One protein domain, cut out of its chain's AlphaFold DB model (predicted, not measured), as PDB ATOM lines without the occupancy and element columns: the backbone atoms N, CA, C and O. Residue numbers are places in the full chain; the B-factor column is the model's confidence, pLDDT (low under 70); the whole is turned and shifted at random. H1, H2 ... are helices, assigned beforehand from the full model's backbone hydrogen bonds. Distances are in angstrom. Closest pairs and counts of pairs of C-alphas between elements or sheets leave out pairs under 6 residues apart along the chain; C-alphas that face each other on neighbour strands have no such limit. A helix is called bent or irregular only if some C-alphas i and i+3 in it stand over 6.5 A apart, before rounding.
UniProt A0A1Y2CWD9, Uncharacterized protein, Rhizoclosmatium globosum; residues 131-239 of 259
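Overview. This is residues 131 to 239 of the 259 residues of an uncharacterized protein of Rhizoclosmatium globosum (UniProt A0A1Y2CWD9). Helix H3 runs through the middle of an all-helix body, with H1 and H2, which meet each other at a steep angle, gathered at its first end. The long kinked helix H4 and the shorter H5 pack on the rest of H3, H6 packs along the first part of H4, and the short H7 ends the printed part at the far end of the longest axis from H1. The printed part has 109 residues, with seven named helices in the order H1 to H7 and no named strand. It is compact, with a radius of gyration of the C-alphas of 14.7 A and spans of 47 by 33 by 21 A.

Arrangement. H4, residues 186 to 207, has a kink of 54 degrees near residue 193 and is irregular: C-alphas 191 and 194 are 7.6 A apart. Its residues 188 to 197 touch H3, residues 168 to 183, the hub, which touches four helices. Their closest C-alphas, of Phe 182 and Trp 189, are 5.2 A apart; this helical hairpin has a tilt of 36 degrees, only just steep, opposite ways. H5, residues 211 to 219, touches H3 at a shallow tilt of 21 degrees, the same way, with the C-alphas of Ala 173 and Met 212 closest at 5.5 A. H5 also touches residues 196 to 204 of H4, closest at the C-alphas of Gln 203 and Ala 214, 5.3 A. H6, residues 222 to 232, touches residues 187 to 192 of H4, closest at the C-alphas of Ala 188 and Glu 231, 4.9 A. H7, residues 234 to 239, touches no helix, and H6 and H7 meet only through their link. Residues 137 to 142 of H1, residues 131 to 144, touch residues 168 to 172 of H3, closest at the C-alphas of Leu 142 and Val 172, 5.8 A. H2, residues 154 to 161, touches H1, with the C-alphas of Arg 134 and Ile 160 closest at 5.4 A. H2 and H3, a helical hairpin, only just touch, with 3 pairs of C-alphas within 8 A, the closest being those of Cys 156 and Val 171, 7.0 A. H1 and H2 are apart from H4, H5, H6 and H7. Each O i to N i+4 pair is within hydrogen-bond range in H1, H2, H3, H5, H6 and H7, and 16 of 18 are in H4.

Along the chain. H4 is 29.6 A from first to last C-alpha, H3 22.7 A, H1 20.3 A and H6 15.6 A. H1 begins at C-alpha 131 (-36.639, -38.208, -50.148), and H7 ends at C-alpha 239 (-26.018, 1.751, -33.663).

Size, cuts and confidence. The farthest C-alphas, of Gln 133 and Arg 237, are 47.1 A apart. The printed part has no cut and no long link. Mean pLDDT of the printed part is 89.5; residues 235 to 239 are under 70.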
ATOM      1  N   ILE A 131     -36.871 -39.419 -50.957       92.75
ATOM      2  CA  ILE A 131     -36.639 -38.208 -50.148       92.75
ATOM      3  C   ILE A 131     -36.202 -38.554 -48.706       92.75
ATOM      4  O   ILE A 131     -35.186 -38.013 -48.265       92.75
ATOM      5  N   PRO A 132     -36.869 -39.483 -47.981       94.19
ATOM      6  CA  PRO A 132     -36.422 -39.899 -46.649       94.19
ATOM      7  C   PRO A 132     -34.998 -40.462 -46.616       94.19
ATOM      8  O   PRO A 132     -34.258 -40.185 -45.678       94.19
ATOM      9  N   GLN A 133     -34.584 -41.216 -47.641       91.81
ATOM     10  CA  GLN A 133     -33.231 -41.777 -47.711       91.81
ATOM     11  C   GLN A 133     -32.171 -40.692 -47.920       91.81
ATOM     12  O   GLN A 133     -31.141 -40.712 -47.249       91.81
ATOM     13  N   ARG A 134     -32.421 -39.726 -48.816       91.88
ATOM     14  CA  ARG A 134     -31.505 -38.590 -49.022       91.88
ATOM     15  C   ARG A 134     -31.397 -37.719 -47.775       91.88
ATOM     16  O   ARG A 134     -30.296 -37.314 -47.415       91.88
ATOM     17  N   ARG A 135     -32.523 -37.489 -47.093       94.56
ATOM     18  CA  ARG A 135     -32.562 -36.772 -45.817       94.56
ATOM     19  C   ARG A 135     -31.733 -37.472 -44.743       94.56
ATOM     20  O   ARG A 135     -30.856 -36.833 -44.180       94.56
ATOM     21  N   ALA A 136     -31.965 -38.764 -44.515       94.25
ATOM     22  CA  ALA A 136     -31.233 -39.532 -43.509       94.25
ATOM     23  C   ALA A 136     -29.718 -39.513 -43.767       94.25
ATOM     24  O   ALA A 136     -28.938 -39.310 -42.845       94.25
ATOM     25  N   ARG A 137     -29.303 -39.640 -45.037       92.62
ATOM     26  CA  ARG A 137     -27.891 -39.539 -45.431       92.62
ATOM     27  C   ARG A 137     -27.288 -38.165 -45.119       92.62
ATOM     28  O   ARG A 137     -26.143 -38.095 -44.687       92.62
ATOM     29  N   LEU A 138     -28.025 -37.081 -45.376       94.00
ATOM     30  CA  LEU A 138     -27.554 -35.729 -45.065       94.00
ATOM     31  C   LEU A 138     -27.477 -35.498 -43.551       94.00
ATOM     32  O   LEU A 138     -26.486 -34.956 -43.080       94.00
ATOM     33  N   GLU A 139     -28.491 -35.924 -42.795       96.19
ATOM     34  CA  GLU A 139     -28.512 -35.821 -41.329       96.19
ATOM     35  C   GLU A 139     -27.346 -36.600 -40.699       96.19
ATOM     36  O   GLU A 139     -26.654 -36.069 -39.834       96.19
ATOM     37  N   GLU A 140     -27.063 -37.813 -41.185       95.88
ATOM     38  CA  GLU A 140     -25.900 -38.596 -40.760       95.88
ATOM     39  C   GLU A 140     -24.589 -37.846 -41.035       95.88
ATOM     40  O   GLU A 140     -23.776 -37.682 -40.125       95.88
ATOM     41  N   ALA A 141     -24.397 -37.336 -42.254       94.69
ATOM     42  CA  ALA A 141     -23.183 -36.612 -42.628       94.69
ATOM     43  C   ALA A 141     -22.991 -35.313 -41.823       94.69
ATOM     44  O   ALA A 141     -21.884 -35.031 -41.373       94.69
ATOM     45  N   LEU A 142     -24.062 -34.546 -41.588       95.00
ATOM     46  CA  LEU A 142     -24.019 -33.346 -40.744       95.00
ATOM     47  C   LEU A 142     -23.654 -33.697 -39.296       95.00
ATOM     48  O   LEU A 142     -22.797 -33.044 -38.700       95.00
ATOM     49  N   SER A 143     -24.240 -34.768 -38.754       95.12
ATOM     50  CA  SER A 143     -23.998 -35.191 -37.372       95.12
ATOM     51  C   SER A 143     -22.538 -35.572 -37.102       95.12
ATOM     52  O   SER A 143     -22.039 -35.333 -36.000       95.12
ATOM     53  N   GLN A 144     -21.832 -36.107 -38.105       94.69
ATOM     54  CA  GLN A 144     -20.410 -36.454 -38.002       94.69
ATOM     55  C   GLN A 144     -19.522 -35.222 -37.789       94.69
ATOM     56  O   GLN A 144     -18.511 -35.317 -37.097       94.69
ATOM     57  N   GLU A 145     -19.926 -34.067 -38.319       92.69
ATOM     58  CA  GLU A 145     -19.236 -32.785 -38.127       92.69
ATOM     59  C   GLU A 145     -19.855 -31.950 -36.987       92.69
ATOM     60  O   GLU A 145     -19.427 -30.831 -36.721       92.69
ATOM     61  N   GLY A 146     -20.838 -32.494 -36.257       92.81
ATOM     62  CA  GLY A 146     -21.503 -31.798 -35.151       92.81
ATOM     63  C   GLY A 146     -22.490 -30.714 -35.591       92.81
ATOM     64  O   GLY A 146     -22.815 -29.838 -34.789       92.81
ATOM     65  N   LEU A 147     -22.961 -30.781 -36.838       93.00
ATOM     66  CA  LEU A 147     -23.956 -29.885 -37.415       93.00
ATOM     67  C   LEU A 147     -25.357 -30.496 -37.378       93.00
ATOM     68  O   LEU A 147     -25.536 -31.715 -37.399       93.00
ATOM     69  N   GLU A 148     -26.363 -29.625 -37.406       93.06
ATOM     70  CA  GLU A 148     -27.769 -30.013 -37.495       93.06
ATOM     71  C   GLU A 148     -28.396 -29.580 -38.825       93.06
ATOM     72  O   GLU A 148     -27.997 -28.598 -39.461       93.06
ATOM     73  N   LEU A 149     -29.409 -30.330 -39.266       92.50
ATOM     74  CA  LEU A 149     -30.128 -30.026 -40.498       92.50
ATOM     75  C   LEU A 149     -31.014 -28.789 -40.317       92.50
ATOM     76  O   LEU A 149     -32.110 -28.850 -39.756       92.50
ATOM     77  N   ARG A 150     -30.571 -27.672 -40.891       87.94
ATOM     78  CA  ARG A 150     -31.331 -26.422 -40.920       87.94
ATOM     79  C   ARG A 150     -32.548 -26.511 -41.836       87.94
ATOM     80  O   ARG A 150     -32.431 -26.772 -43.034       87.94
ATOM     81  N   LYS A 151     -33.729 -26.236 -41.277       87.19
ATOM     82  CA  LYS A 151     -35.014 -26.264 -42.004       87.19
ATOM     83  C   LYS A 151     -35.185 -25.092 -42.974       87.19
ATOM     84  O   LYS A 151     -35.950 -25.204 -43.926       87.19
ATOM     85  N   ASP A 152     -34.496 -23.988 -42.719       85.88
ATOM     86  CA  ASP A 152     -34.525 -22.753 -43.504       85.88
ATOM     87  C   ASP A 152     -33.469 -22.721 -44.623       85.88
ATOM     88  O   ASP A 152     -33.503 -21.845 -45.484       85.88
ATOM     89  N   SER A 153     -32.554 -23.697 -44.660       88.88
ATOM     90  CA  SER A 153     -31.548 -23.798 -45.718       88.88
ATOM     91  C   SER A 153     -32.173 -24.304 -47.018       88.88
ATOM     92  O   SER A 153     -32.450 -25.497 -47.184       88.88
ATOM     93  N   GLN A 154     -32.342 -23.394 -47.982       88.81
ATOM     94  CA  GLN A 154     -32.777 -23.739 -49.337       88.81
ATOM     95  C   GLN A 154     -31.832 -24.762 -49.984       88.81
ATOM     96  O   GLN A 154     -32.293 -25.661 -50.681       88.81
ATOM     97  N   PHE A 155     -30.529 -24.685 -49.701       88.44
ATOM     98  CA  PHE A 155     -29.547 -25.619 -50.250       88.44
ATOM     99  C   PHE A 155     -29.744 -27.049 -49.726       88.44
ATOM    100  O   PHE A 155     -29.778 -28.001 -50.508       88.44
ATOM    101  N   CYS A 156     -29.983 -27.209 -48.418       91.44
ATOM    102  CA  CYS A 156     -30.329 -28.510 -47.837       91.44
ATOM    103  C   CYS A 156     -31.640 -29.055 -48.412       91.44
ATOM    104  O   CYS A 156     -31.734 -30.237 -48.751       91.44
ATOM    105  N   LYS A 157     -32.652 -28.191 -48.549       92.62
ATOM    106  CA  LYS A 157     -33.944 -28.563 -49.132       92.62
ATOM    107  C   LYS A 157     -33.784 -29.066 -50.564       92.62
ATOM    108  O   LYS A 157     -34.321 -30.118 -50.902       92.62
ATOM    109  N   GLU A 158     -33.009 -28.365 -51.387       90.31
ATOM    110  CA  GLU A 158     -32.771 -28.762 -52.772       90.31
ATOM    111  C   GLU A 158     -32.028 -30.090 -52.883       90.31
ATOM    112  O   GLU A 158     -32.434 -30.915 -53.695       90.31
ATOM    113  N   PHE A 159     -31.025 -30.347 -52.039       90.38
ATOM    114  CA  PHE A 159     -30.344 -31.646 -51.999       90.38
ATOM    115  C   PHE A 159     -31.280 -32.805 -51.614       90.38
ATOM    116  O   PHE A 159     -31.175 -33.915 -52.137       90.38
ATOM    117  N   ILE A 160     -32.211 -32.564 -50.689       92.75
ATOM    118  CA  ILE A 160     -33.162 -33.580 -50.224       92.75
ATOM    119  C   ILE A 160     -34.240 -33.848 -51.284       92.75
ATOM    120  O   ILE A 160     -34.562 -35.002 -51.589       92.75
ATOM    121  N   GLU A 161     -34.821 -32.793 -51.848       89.88
ATOM    122  CA  GLU A 161     -35.967 -32.888 -52.753       89.88
ATOM    123  C   GLU A 161     -35.556 -33.271 -54.174       89.88
ATOM    124  O   GLU A 161     -36.269 -34.031 -54.833       89.88
ATOM    125  N   LYS A 162     -34.396 -32.795 -54.635       86.69
ATOM    126  CA  LYS A 162     -33.909 -32.992 -55.999       86.69
ATOM    127  C   LYS A 162     -32.631 -33.829 -55.976       86.69
ATOM    128  O   LYS A 162     -31.765 -33.614 -55.133       86.69
ATOM    129  N   PRO A 163     -32.460 -34.768 -56.913       77.62
ATOM    130  CA  PRO A 163     -31.178 -35.424 -57.083       77.62
ATOM    131  C   PRO A 163     -30.226 -34.426 -57.753       77.62
ATOM    132  O   PRO A 163     -30.324 -34.179 -58.953       77.62
ATOM    133  N   LEU A 164     -29.352 -33.810 -56.959       81.44
ATOM    134  CA  LEU A 164     -28.342 -32.850 -57.410       81.44
ATOM    135  C   LEU A 164     -27.001 -33.548 -57.615       81.44
ATOM    136  O   LEU A 164     -26.621 -34.411 -56.820       81.44
ATOM    137  N   CYS A 165     -26.247 -33.164 -58.649       81.88
ATOM    138  CA  CYS A 165     -24.898 -33.697 -58.865       81.88
ATOM    139  C   CYS A 165     -23.867 -32.997 -57.962       81.88
ATOM    140  O   CYS A 165     -22.956 -32.312 -58.438       81.88
ATOM    141  N   ILE A 166     -24.026 -33.179 -56.653       83.88
ATOM    142  CA  ILE A 166     -23.142 -32.653 -55.611       83.88
ATOM    143  C   ILE A 166     -22.798 -33.743 -54.597       83.88
ATOM    144  O   ILE A 166     -23.522 -34.729 -54.438       83.88
ATOM    145  N   GLU A 167     -21.658 -33.576 -53.938       86.75
ATOM    146  CA  GLU A 167     -21.237 -34.446 -52.840       86.75
ATOM    147  C   GLU A 167     -22.031 -34.097 -51.577       86.75
ATOM    148  O   GLU A 167     -22.402 -32.941 -51.377       86.75
ATOM    149  N   VAL A 168     -22.301 -35.074 -50.706       90.69
ATOM    150  CA  VAL A 168     -22.955 -34.747 -49.424       90.69
ATOM    151  C   VAL A 168     -22.008 -33.900 -48.572       90.69
ATOM    152  O   VAL A 168     -22.429 -32.960 -47.912       90.69
ATOM    153  N   GLU A 169     -20.712 -34.164 -48.694       92.12
ATOM    154  CA  GLU A 169     -19.610 -33.440 -48.078       92.12
ATOM    155  C   GLU A 169     -19.543 -31.976 -48.541       92.12
ATOM    156  O   GLU A 169     -19.177 -31.107 -47.755       92.12
ATOM    157  N   GLU A 170     -19.945 -31.684 -49.785       91.94
ATOM    158  CA  GLU A 170     -20.094 -30.308 -50.277       91.94
ATOM    159  C   GLU A 170     -21.211 -29.587 -49.522       91.94
ATOM    160  O   GLU A 170     -21.011 -28.469 -49.055       91.94
ATOM    161  N   VAL A 171     -22.363 -30.241 -49.338       93.19
ATOM    162  CA  VAL A 171     -23.472 -29.673 -48.560       93.19
ATOM    163  C   VAL A 171     -23.035 -29.406 -47.126       93.19
ATOM    164  O   VAL A 171     -23.224 -28.297 -46.635       93.19
ATOM    165  N   VAL A 172     -22.391 -30.381 -46.482       95.25
ATOM    166  CA  VAL A 172     -21.883 -30.239 -45.110       95.25
ATOM    167  C   VAL A 172     -20.883 -29.084 -45.001       95.25
ATOM    168  O   VAL A 172     -21.013 -28.260 -44.102       95.25
ATOM    169  N   ALA A 173     -19.946 -28.948 -45.940       95.50
ATOM    170  CA  ALA A 173     -18.967 -27.863 -45.921       95.50
ATOM    171  C   ALA A 173     -19.591 -26.470 -46.086       95.50
ATOM    172  O   ALA A 173     -19.193 -25.533 -45.392       95.50
ATOM    173  N   ILE A 174     -20.576 -26.327 -46.976       94.25
ATOM    174  CA  ILE A 174     -21.308 -25.064 -47.138       94.25
ATOM    175  C   ILE A 174     -22.108 -24.744 -45.871       94.25
ATOM    176  O   ILE A 174     -22.160 -23.588 -45.451       94.25
ATOM    177  N   MET A 175     -22.687 -25.758 -45.225       94.62
ATOM    178  CA  MET A 175     -23.394 -25.597 -43.956       94.62
ATOM    179  C   MET A 175     -22.459 -25.180 -42.817       94.62
ATOM    180  O   MET A 175     -22.809 -24.260 -42.079       94.62
ATOM    181  N   GLU A 176     -21.272 -25.780 -42.717       95.38
ATOM    182  CA  GLU A 176     -20.247 -25.421 -41.727       95.38
ATOM    183  C   GLU A 176     -19.822 -23.960 -41.888       95.38
ATOM    184  O   GLU A 176     -19.937 -23.175 -40.949       95.38
ATOM    185  N   ILE A 177     -19.380 -23.562 -43.088       94.56
ATOM    186  CA  ILE A 177     -18.887 -22.195 -43.297       94.56
ATOM    187  C   ILE A 177     -20.004 -21.162 -43.158       94.56
ATOM    188  O   ILE A 177     -19.787 -20.086 -42.611       94.56
ATOM    189  N   THR A 178     -21.223 -21.503 -43.585       92.88
ATOM    190  CA  THR A 178     -22.396 -20.657 -43.353       92.88
ATOM    191  C   THR A 178     -22.633 -20.481 -41.861       92.88
ATOM    192  O   THR A 178     -22.822 -19.352 -41.421       92.88
ATOM    193  N   SER A 179     -22.615 -21.568 -41.085       92.19
ATOM    194  CA  SER A 179     -22.834 -21.507 -39.640       92.19
ATOM    195  C   SER A 179     -21.744 -20.709 -38.927       92.19
ATOM    196  O   SER A 179     -22.061 -19.943 -38.019       92.19
ATOM    197  N   ASP A 180     -20.483 -20.857 -39.344       93.50
ATOM    198  CA  ASP A 180     -19.363 -20.115 -38.767       93.50
ATOM    199  C   ASP A 180     -19.513 -18.612 -39.024       93.50
ATOM    200  O   ASP A 180     -19.520 -17.835 -38.073       93.50
ATOM    201  N   ILE A 181     -19.755 -18.188 -40.270       92.25
ATOM    202  CA  ILE A 181     -19.938 -16.763 -40.596       92.25
ATOM    203  C   ILE A 181     -21.158 -16.190 -39.863       92.25
ATOM    204  O   ILE A 181     -21.110 -15.078 -39.339       92.25
ATOM    205  N   PHE A 182     -22.250 -16.952 -39.794       90.38
ATOM    206  CA  PHE A 182     -23.476 -16.520 -39.127       90.38
ATOM    207  C   PHE A 182     -23.284 -16.301 -37.621       90.38
ATOM    208  O   PHE A 182     -23.975 -15.467 -37.039       90.38
ATOM    209  N   SER A 183     -22.314 -16.981 -36.996       90.88
ATOM    210  CA  SER A 183     -21.957 -16.753 -35.589       90.88
ATOM    211  C   SER A 183     -21.388 -15.351 -35.323       90.88
ATOM    212  O   SER A 183     -21.501 -14.856 -34.203       90.88
ATOM    213  N   TYR A 184     -20.864 -14.676 -36.356       89.88
ATOM    214  CA  TYR A 184     -20.437 -13.270 -36.313       89.88
ATOM    215  C   TYR A 184     -21.579 -12.285 -36.623       89.88
ATOM    216  O   TYR A 184     -21.385 -11.071 -36.572       89.88
ATOM    217  N   GLY A 185     -22.776 -12.789 -36.938       88.75
ATOM    218  CA  GLY A 185     -23.986 -12.007 -37.176       88.75
ATOM    219  C   GLY A 185     -24.487 -12.032 -38.623       88.75
ATOM    220  O   GLY A 185     -23.768 -12.341 -39.575       88.75
ATOM    221  N   HIS A 186     -25.757 -11.652 -38.792       87.62
ATOM    222  CA  HIS A 186     -26.444 -11.670 -40.087       87.62
ATOM    223  C   HIS A 186     -25.773 -10.791 -41.152       87.62
ATOM    224  O   HIS A 186     -25.730 -11.192 -42.308       87.62
ATOM    225  N   ILE A 187     -25.230  -9.628 -40.776       88.69
ATOM    226  CA  ILE A 187     -24.556  -8.708 -41.711       88.69
ATOM    227  C   ILE A 187     -23.289  -9.353 -42.281       88.69
ATOM    228  O   ILE A 187     -23.081  -9.335 -43.495       88.69
ATOM    229  N   ALA A 188     -22.475  -9.974 -41.421       91.00
ATOM    230  CA  ALA A 188     -21.284 -10.699 -41.848       91.00
ATOM    231  C   ALA A 188     -21.654 -11.813 -42.831       91.00
ATOM    232  O   ALA A 188     -21.041 -11.926 -43.890       91.00
ATOM    233  N   TRP A 189     -22.713 -12.573 -42.538       91.94
ATOM    234  CA  TRP A 189     -23.222 -13.581 -43.463       91.94
ATOM    235  C   TRP A 189     -23.679 -12.973 -44.793       91.94
ATOM    236  O   TRP A 189     -23.179 -13.382 -45.840       91.94
ATOM    237  N   SER A 190     -24.555 -11.968 -44.775       90.00
ATOM    238  CA  SER A 190     -25.086 -11.338 -45.991       90.00
ATOM    239  C   SER A 190     -23.994 -10.766 -46.895       90.00
ATOM    240  O   SER A 190     -24.127 -10.831 -48.115       90.00
ATOM    241  N   ASN A 191     -22.902 -10.259 -46.320       92.75
ATOM    242  CA  ASN A 191     -21.822  -9.648 -47.089       92.75
ATOM    243  C   ASN A 191     -20.743 -10.648 -47.525       92.75
ATOM    244  O   ASN A 191     -20.137 -10.456 -48.579       92.75
ATOM    245  N   LEU A 192     -20.484 -11.702 -46.743       93.81
ATOM    246  CA  LEU A 192     -19.330 -12.582 -46.961       93.81
ATOM    247  C   LEU A 192     -19.676 -13.971 -47.493       93.81
ATOM    248  O   LEU A 192     -18.776 -14.614 -48.029       93.81
ATOM    249  N   HIS A 193     -20.923 -14.451 -47.384       91.12
ATOM    250  CA  HIS A 193     -21.239 -15.854 -47.696       91.12
ATOM    251  C   HIS A 193     -20.759 -16.261 -49.101       91.12
ATOM    252  O   HIS A 193     -20.016 -17.227 -49.243       91.12
ATOM    253  N   SER A 194     -21.063 -15.455 -50.125       91.75
ATOM    254  CA  SER A 194     -20.684 -15.744 -51.513       91.75
ATOM    255  C   SER A 194     -19.164 -15.784 -51.704       91.75
ATOM    256  O   SER A 194     -18.640 -16.651 -52.401       91.75
ATOM    257  N   GLU A 195     -18.438 -14.849 -51.087       94.00
ATOM    258  CA  GLU A 195     -16.977 -14.787 -51.194       94.00
ATOM    259  C   GLU A 195     -16.323 -15.995 -50.512       94.00
ATOM    260  O   GLU A 195     -15.405 -16.608 -51.063       94.00
ATOM    261  N   MET A 196     -16.818 -16.362 -49.331       94.50
ATOM    262  CA  MET A 196     -16.282 -17.469 -48.545       94.50
ATOM    263  C   MET A 196     -16.590 -18.825 -49.179       94.50
ATOM    264  O   MET A 196     -15.706 -19.682 -49.239       94.50
ATOM    265  N   GLU A 197     -17.786 -19.004 -49.744       92.69
ATOM    266  CA  GLU A 197     -18.112 -20.173 -50.561       92.69
ATOM    267  C   GLU A 197     -17.133 -20.294 -51.737       92.69
ATOM    268  O   GLU A 197     -16.511 -21.340 -51.916       92.69
ATOM    269  N   VAL A 198     -16.889 -19.214 -52.492       91.88
ATOM    270  CA  VAL A 198     -15.912 -19.216 -53.597       91.88
ATOM    271  C   VAL A 198     -14.500 -19.562 -53.113       91.88
ATOM    272  O   VAL A 198     -13.788 -20.303 -53.796       91.88
ATOM    273  N   ALA A 199     -14.085 -19.075 -51.942       93.94
ATOM    274  CA  ALA A 199     -12.789 -19.414 -51.362       93.94
ATOM    275  C   ALA A 199     -12.673 -20.917 -51.048       93.94
ATOM    276  O   ALA A 199     -11.664 -21.533 -51.406       93.94
ATOM    277  N   VAL A 200     -13.712 -21.527 -50.462       93.88
ATOM    278  CA  VAL A 200     -13.771 -22.980 -50.215       93.88
ATOM    279  C   VAL A 200     -13.724 -23.746 -51.529       93.88
ATOM    280  O   VAL A 200     -12.884 -24.633 -51.697       93.88
ATOM    281  N   LEU A 201     -14.560 -23.360 -52.496       89.62
ATOM    282  CA  LEU A 201     -14.579 -23.970 -53.823       89.62
ATOM    283  C   LEU A 201     -13.195 -23.891 -54.474       89.62
ATOM    284  O   LEU A 201     -12.752 -24.861 -55.074       89.62
ATOM    285  N   LYS A 202     -12.453 -22.793 -54.317       89.44
ATOM    286  CA  LYS A 202     -11.087 -22.684 -54.841       89.44
ATOM    287  C   LYS A 202     -10.126 -23.679 -54.185       89.44
ATOM    288  O   LYS A 202      -9.354 -24.327 -54.890       89.44
ATOM    289  N   GLN A 203     -10.167 -23.836 -52.863       91.62
ATOM    290  CA  GLN A 203      -9.320 -24.810 -52.158       91.62
ATOM    291  C   GLN A 203      -9.614 -26.245 -52.609       91.62
ATOM    292  O   GLN A 203      -8.706 -27.030 -52.888       91.62
ATOM    293  N   VAL A 204     -10.892 -26.565 -52.774       88.69
ATOM    294  CA  VAL A 204     -11.332 -27.862 -53.273       88.69
ATOM    295  C   VAL A 204     -10.923 -28.033 -54.744       88.69
ATOM    296  O   VAL A 204     -10.106 -28.898 -55.078       88.69
ATOM    297  N   PHE A 205     -11.405 -27.161 -55.634       83.06
ATOM    298  CA  PHE A 205     -11.256 -27.264 -57.091       83.06
ATOM    299  C   PHE A 205      -9.847 -27.041 -57.619       83.06
ATOM    300  O   PHE A 205      -9.435 -27.727 -58.558       83.06
ATOM    301  N   GLU A 206      -9.077 -26.137 -57.024       83.19
ATOM    302  CA  GLU A 206      -7.731 -25.828 -57.496       83.19
ATOM    303  C   GLU A 206      -6.653 -26.558 -56.698       83.19
ATOM    304  O   GLU A 206      -5.723 -27.081 -57.310       83.19
ATOM    305  N   ASN A 207      -6.808 -26.680 -55.375       84.56
ATOM    306  CA  ASN A 207      -5.741 -27.192 -54.504       84.56
ATOM    307  C   ASN A 207      -5.929 -28.658 -54.094       84.56
ATOM    308  O   ASN A 207      -4.948 -29.346 -53.838       84.56
ATOM    309  N   GLY A 208      -7.155 -29.182 -54.139       81.62
ATOM    310  CA  GLY A 208      -7.410 -30.618 -53.935       81.62
ATOM    311  C   GLY A 208      -7.487 -31.081 -52.522       81.62
ATOM    312  O   GLY A 208      -7.263 -32.258 -52.250       81.62
ATOM    313  N   MET A 209      -7.877 -30.151 -51.676       89.06
ATOM    314  CA  MET A 209      -8.305 -30.438 -50.332       89.06
ATOM    315  C   MET A 209      -9.655 -31.154 -50.357       89.06
ATOM    316  O   MET A 209     -10.471 -30.952 -51.266       89.06
ATOM    317  N   GLY A 210      -9.900 -31.969 -49.334       88.81
ATOM    318  CA  GLY A 210     -11.260 -32.415 -49.033       88.81
ATOM    319  C   GLY A 210     -12.148 -31.230 -48.636       88.81
ATOM    320  O   GLY A 210     -11.648 -30.194 -48.204       88.81
ATOM    321  N   TRP A 211     -13.470 -31.372 -48.737       92.75
ATOM    322  CA  TRP A 211     -14.417 -30.283 -48.451       92.75
ATOM    323  C   TRP A 211     -14.244 -29.665 -47.055       92.75
ATOM    324  O   TRP A 211     -14.041 -28.460 -46.935       92.75
ATOM    325  N   MET A 212     -14.216 -30.482 -46.000       95.06
ATOM    326  CA  MET A 212     -14.022 -29.977 -44.630       95.06
ATOM    327  C   MET A 212     -12.597 -29.477 -44.365       95.06
ATOM    328  O   MET A 212     -12.384 -28.582 -43.551       95.06
ATOM    329  N   GLU A 213     -11.600 -30.034 -45.053       94.31
ATOM    330  CA  GLU A 213     -10.226 -29.526 -45.000       94.31
ATOM    331  C   GLU A 213     -10.134 -28.127 -45.618       94.31
ATOM    332  O   GLU A 213      -9.530 -27.236 -45.026       94.31
ATOM    333  N   ALA A 214     -10.801 -27.910 -46.752       94.75
ATOM    334  CA  ALA A 214     -10.902 -26.617 -47.408       94.75
ATOM    335  C   ALA A 214     -11.613 -25.576 -46.535       94.75
ATOM    336  O   ALA A 214     -11.120 -24.455 -46.425       94.75
ATOM    337  N   VAL A 215     -12.721 -25.944 -45.879       96.69
ATOM    338  CA  VAL A 215     -13.399 -25.051 -44.923       96.69
ATOM    339  C   VAL A 215     -12.442 -24.643 -43.813       96.69
ATOM    340  O   VAL A 215     -12.240 -23.451 -43.605       96.69
ATOM    341  N   ARG A 216     -11.769 -25.605 -43.168       96.12
ATOM    342  CA  ARG A 216     -10.781 -25.312 -42.117       96.12
ATOM    343  C   ARG A 216      -9.643 -24.424 -42.619       96.12
ATOM    344  O   ARG A 216      -9.230 -23.512 -41.907       96.12
ATOM    345  N   ALA A 217      -9.138 -24.653 -43.828       95.62
ATOM    346  CA  ALA A 217      -8.088 -23.823 -44.416       95.62
ATOM    347  C   ALA A 217      -8.545 -22.370 -44.634       95.62
ATOM    348  O   ALA A 217      -7.762 -21.443 -44.428       95.62
ATOM    349  N   VAL A 218      -9.809 -22.162 -45.019       96.00
ATOM    350  CA  VAL A 218     -10.396 -20.825 -45.167       96.00
ATOM    351  C   VAL A 218     -10.612 -20.177 -43.799       96.00
ATOM    352  O   VAL A 218     -10.082 -19.090 -43.563       96.00
ATOM    353  N   THR A 219     -11.313 -20.845 -42.881       94.94
ATOM    354  CA  THR A 219     -11.740 -20.260 -41.595       94.94
ATOM    355  C   THR A 219     -10.597 -20.034 -40.607       94.94
ATOM    356  O   THR A 219     -10.694 -19.170 -39.743       94.94
ATOM    357  N   THR A 220      -9.478 -20.750 -40.742       92.88
ATOM    358  CA  THR A 220      -8.279 -20.525 -39.909       92.88
ATOM    359  C   THR A 220      -7.337 -19.455 -40.466       92.88
ATOM    360  O   THR A 220      -6.343 -19.110 -39.823       92.88
ATOM    361  N   SER A 221      -7.616 -18.912 -41.655       93.75
ATOM    362  CA  SER A 221      -6.754 -17.906 -42.272       93.75
ATOM    363  C   SER A 221      -6.878 -16.541 -41.583       93.75
ATOM    364  O   SER A 221      -7.957 -16.103 -41.193       93.75
ATOM    365  N   ALA A 222      -5.766 -15.810 -41.469       90.81
ATOM    366  CA  ALA A 222      -5.783 -14.460 -40.898       90.81
ATOM    367  C   ALA A 222      -6.640 -13.477 -41.719       90.81
ATOM    368  O   ALA A 222      -7.188 -12.524 -41.171       90.81
ATOM    369  N   ASP A 223      -6.738 -13.698 -43.032       92.62
ATOM    370  CA  ASP A 223      -7.586 -12.909 -43.928       92.62
ATOM    371  C   ASP A 223      -9.074 -13.102 -43.606       92.62
ATOM    372  O   ASP A 223      -9.810 -12.121 -43.507       92.62
ATOM    373  N   TYR A 224      -9.489 -14.345 -43.346       93.75
ATOM    374  CA  TYR A 224     -10.850 -14.666 -42.926       93.75
ATOM    375  C   TYR A 224     -11.251 -13.901 -41.664       93.75
ATOM    376  O   TYR A 224     -12.219 -13.142 -41.697       93.75
ATOM    377  N   TYR A 225     -10.462 -14.019 -40.588       92.31
ATOM    378  CA  TYR A 225     -10.755 -13.350 -39.316       92.31
ATOM    379  C   TYR A 225     -10.873 -11.831 -39.459       92.31
ATOM    380  O   TYR A 225     -11.804 -11.230 -38.929       92.31
ATOM    381  N   LYS A 226      -9.975 -11.205 -40.230       92.94
ATOM    382  CA  LYS A 226     -10.033  -9.759 -40.489       92.94
ATOM    383  C   LYS A 226     -11.319  -9.347 -41.202       92.94
ATOM    384  O   LYS A 226     -11.856  -8.281 -40.907       92.94
ATOM    385  N   LYS A 227     -11.804 -10.158 -42.146       93.62
ATOM    386  CA  LYS A 227     -13.035  -9.872 -42.896       93.62
ATOM    387  C   LYS A 227     -14.272 -10.018 -42.023       93.62
ATOM    388  O   LYS A 227     -15.054  -9.076 -41.958       93.62
ATOM    389  N   VAL A 228     -14.430 -11.148 -41.330       92.50
ATOM    390  CA  VAL A 228     -15.609 -11.368 -40.471       92.50
ATOM    391  C   VAL A 228     -15.673 -10.348 -39.339       92.50
ATOM    392  O   VAL A 228     -16.742  -9.798 -39.096       92.50
ATOM    393  N   GLN A 229     -14.530  -9.998 -38.736       90.00
ATOM    394  CA  GLN A 229     -14.456  -8.947 -37.724       90.00
ATOM    395  C   GLN A 229     -14.921  -7.601 -38.294       90.00
ATOM    396  O   GLN A 229     -15.866  -7.010 -37.773       90.00
ATOM    397  N   ARG A 230     -14.338  -7.159 -39.416       91.88
ATOM    398  CA  ARG A 230     -14.706  -5.893 -40.064       91.88
ATOM    399  C   ARG A 230     -16.197  -5.809 -40.389       91.88
ATOM    400  O   ARG A 230     -16.790  -4.747 -40.238       91.88
ATOM    401  N   GLU A 231     -16.785  -6.889 -40.896       91.25
ATOM    402  CA  GLU A 231     -18.201  -6.911 -41.268       91.25
ATOM    403  C   GLU A 231     -19.125  -6.994 -40.047       91.25
ATOM    404  O   GLU A 231     -20.189  -6.382 -40.062       91.25
ATOM    405  N   SER A 232     -18.707  -7.670 -38.971       86.88
ATOM    406  CA  SER A 232     -19.446  -7.688 -37.701       86.88
ATOM    407  C   SER A 232     -19.454  -6.321 -37.001       86.88
ATOM    408  O   SER A 232     -20.478  -5.908 -36.464       86.88
ATOM    409  N   GLU A 233     -18.351  -5.570 -37.086       85.94
ATOM    410  CA  GLU A 233     -18.194  -4.238 -36.485       85.94
ATOM    411  C   GLU A 233     -18.995  -3.143 -37.203       85.94
ATOM    412  O   GLU A 233     -19.202  -2.071 -36.636       85.94
ATOM    413  N   LYS A 234     -19.482  -3.383 -38.432       80.88
ATOM    414  CA  LYS A 234     -20.339  -2.411 -39.138       80.88
ATOM    415  C   LYS A 234     -21.614  -2.093 -38.366       80.88
ATOM    416  O   LYS A 234     -22.086  -0.972 -38.451       80.88
ATOM    417  N   ARG A 235     -22.104  -3.036 -37.558       60.31
ATOM    418  CA  ARG A 235     -23.236  -2.802 -36.663       60.31
ATOM    419  C   ARG A 235     -22.933  -1.751 -35.594       60.31
ATOM    420  O   ARG A 235     -23.785  -0.921 -35.330       60.31
ATOM    421  N   GLY A 236     -21.720  -1.756 -35.034       54.25
ATOM    422  CA  GLY A 236     -21.331  -0.781 -34.012       54.25
ATOM    423  C   GLY A 236     -21.489   0.654 -34.512       54.25
ATOM    424  O   GLY A 236     -22.058   1.473 -33.820       54.25
ATOM    425  N   ARG A 237     -21.114   0.926 -35.768       52.09
ATOM    426  CA  ARG A 237     -21.192   2.283 -36.340       52.09
ATOM    427  C   ARG A 237     -22.583   2.728 -36.779       52.09
ATOM    428  O   ARG A 237     -22.770   3.924 -36.965       52.09
ATOM    429  N   ASP A 238     -23.502   1.791 -37.001       50.28
ATOM    430  CA  ASP A 238     -24.889   2.106 -37.360       50.28
ATOM    431  C   ASP A 238     -25.771   2.249 -36.102       50.28
ATOM    432  O   ASP A 238     -26.790   2.933 -36.158       50.28
ATOM    433  N   ASP A 239     -25.360   1.647 -34.976       47.25
ATOM    434  CA  ASP A 239     -26.018   1.751 -33.663       47.25
ATOM    435  C   ASP A 239     -25.399   2.873 -32.774       47.25
ATOM    436  O   ASP A 239     -25.985   3.241 -31.759       47.25
TER     437      ASP A 239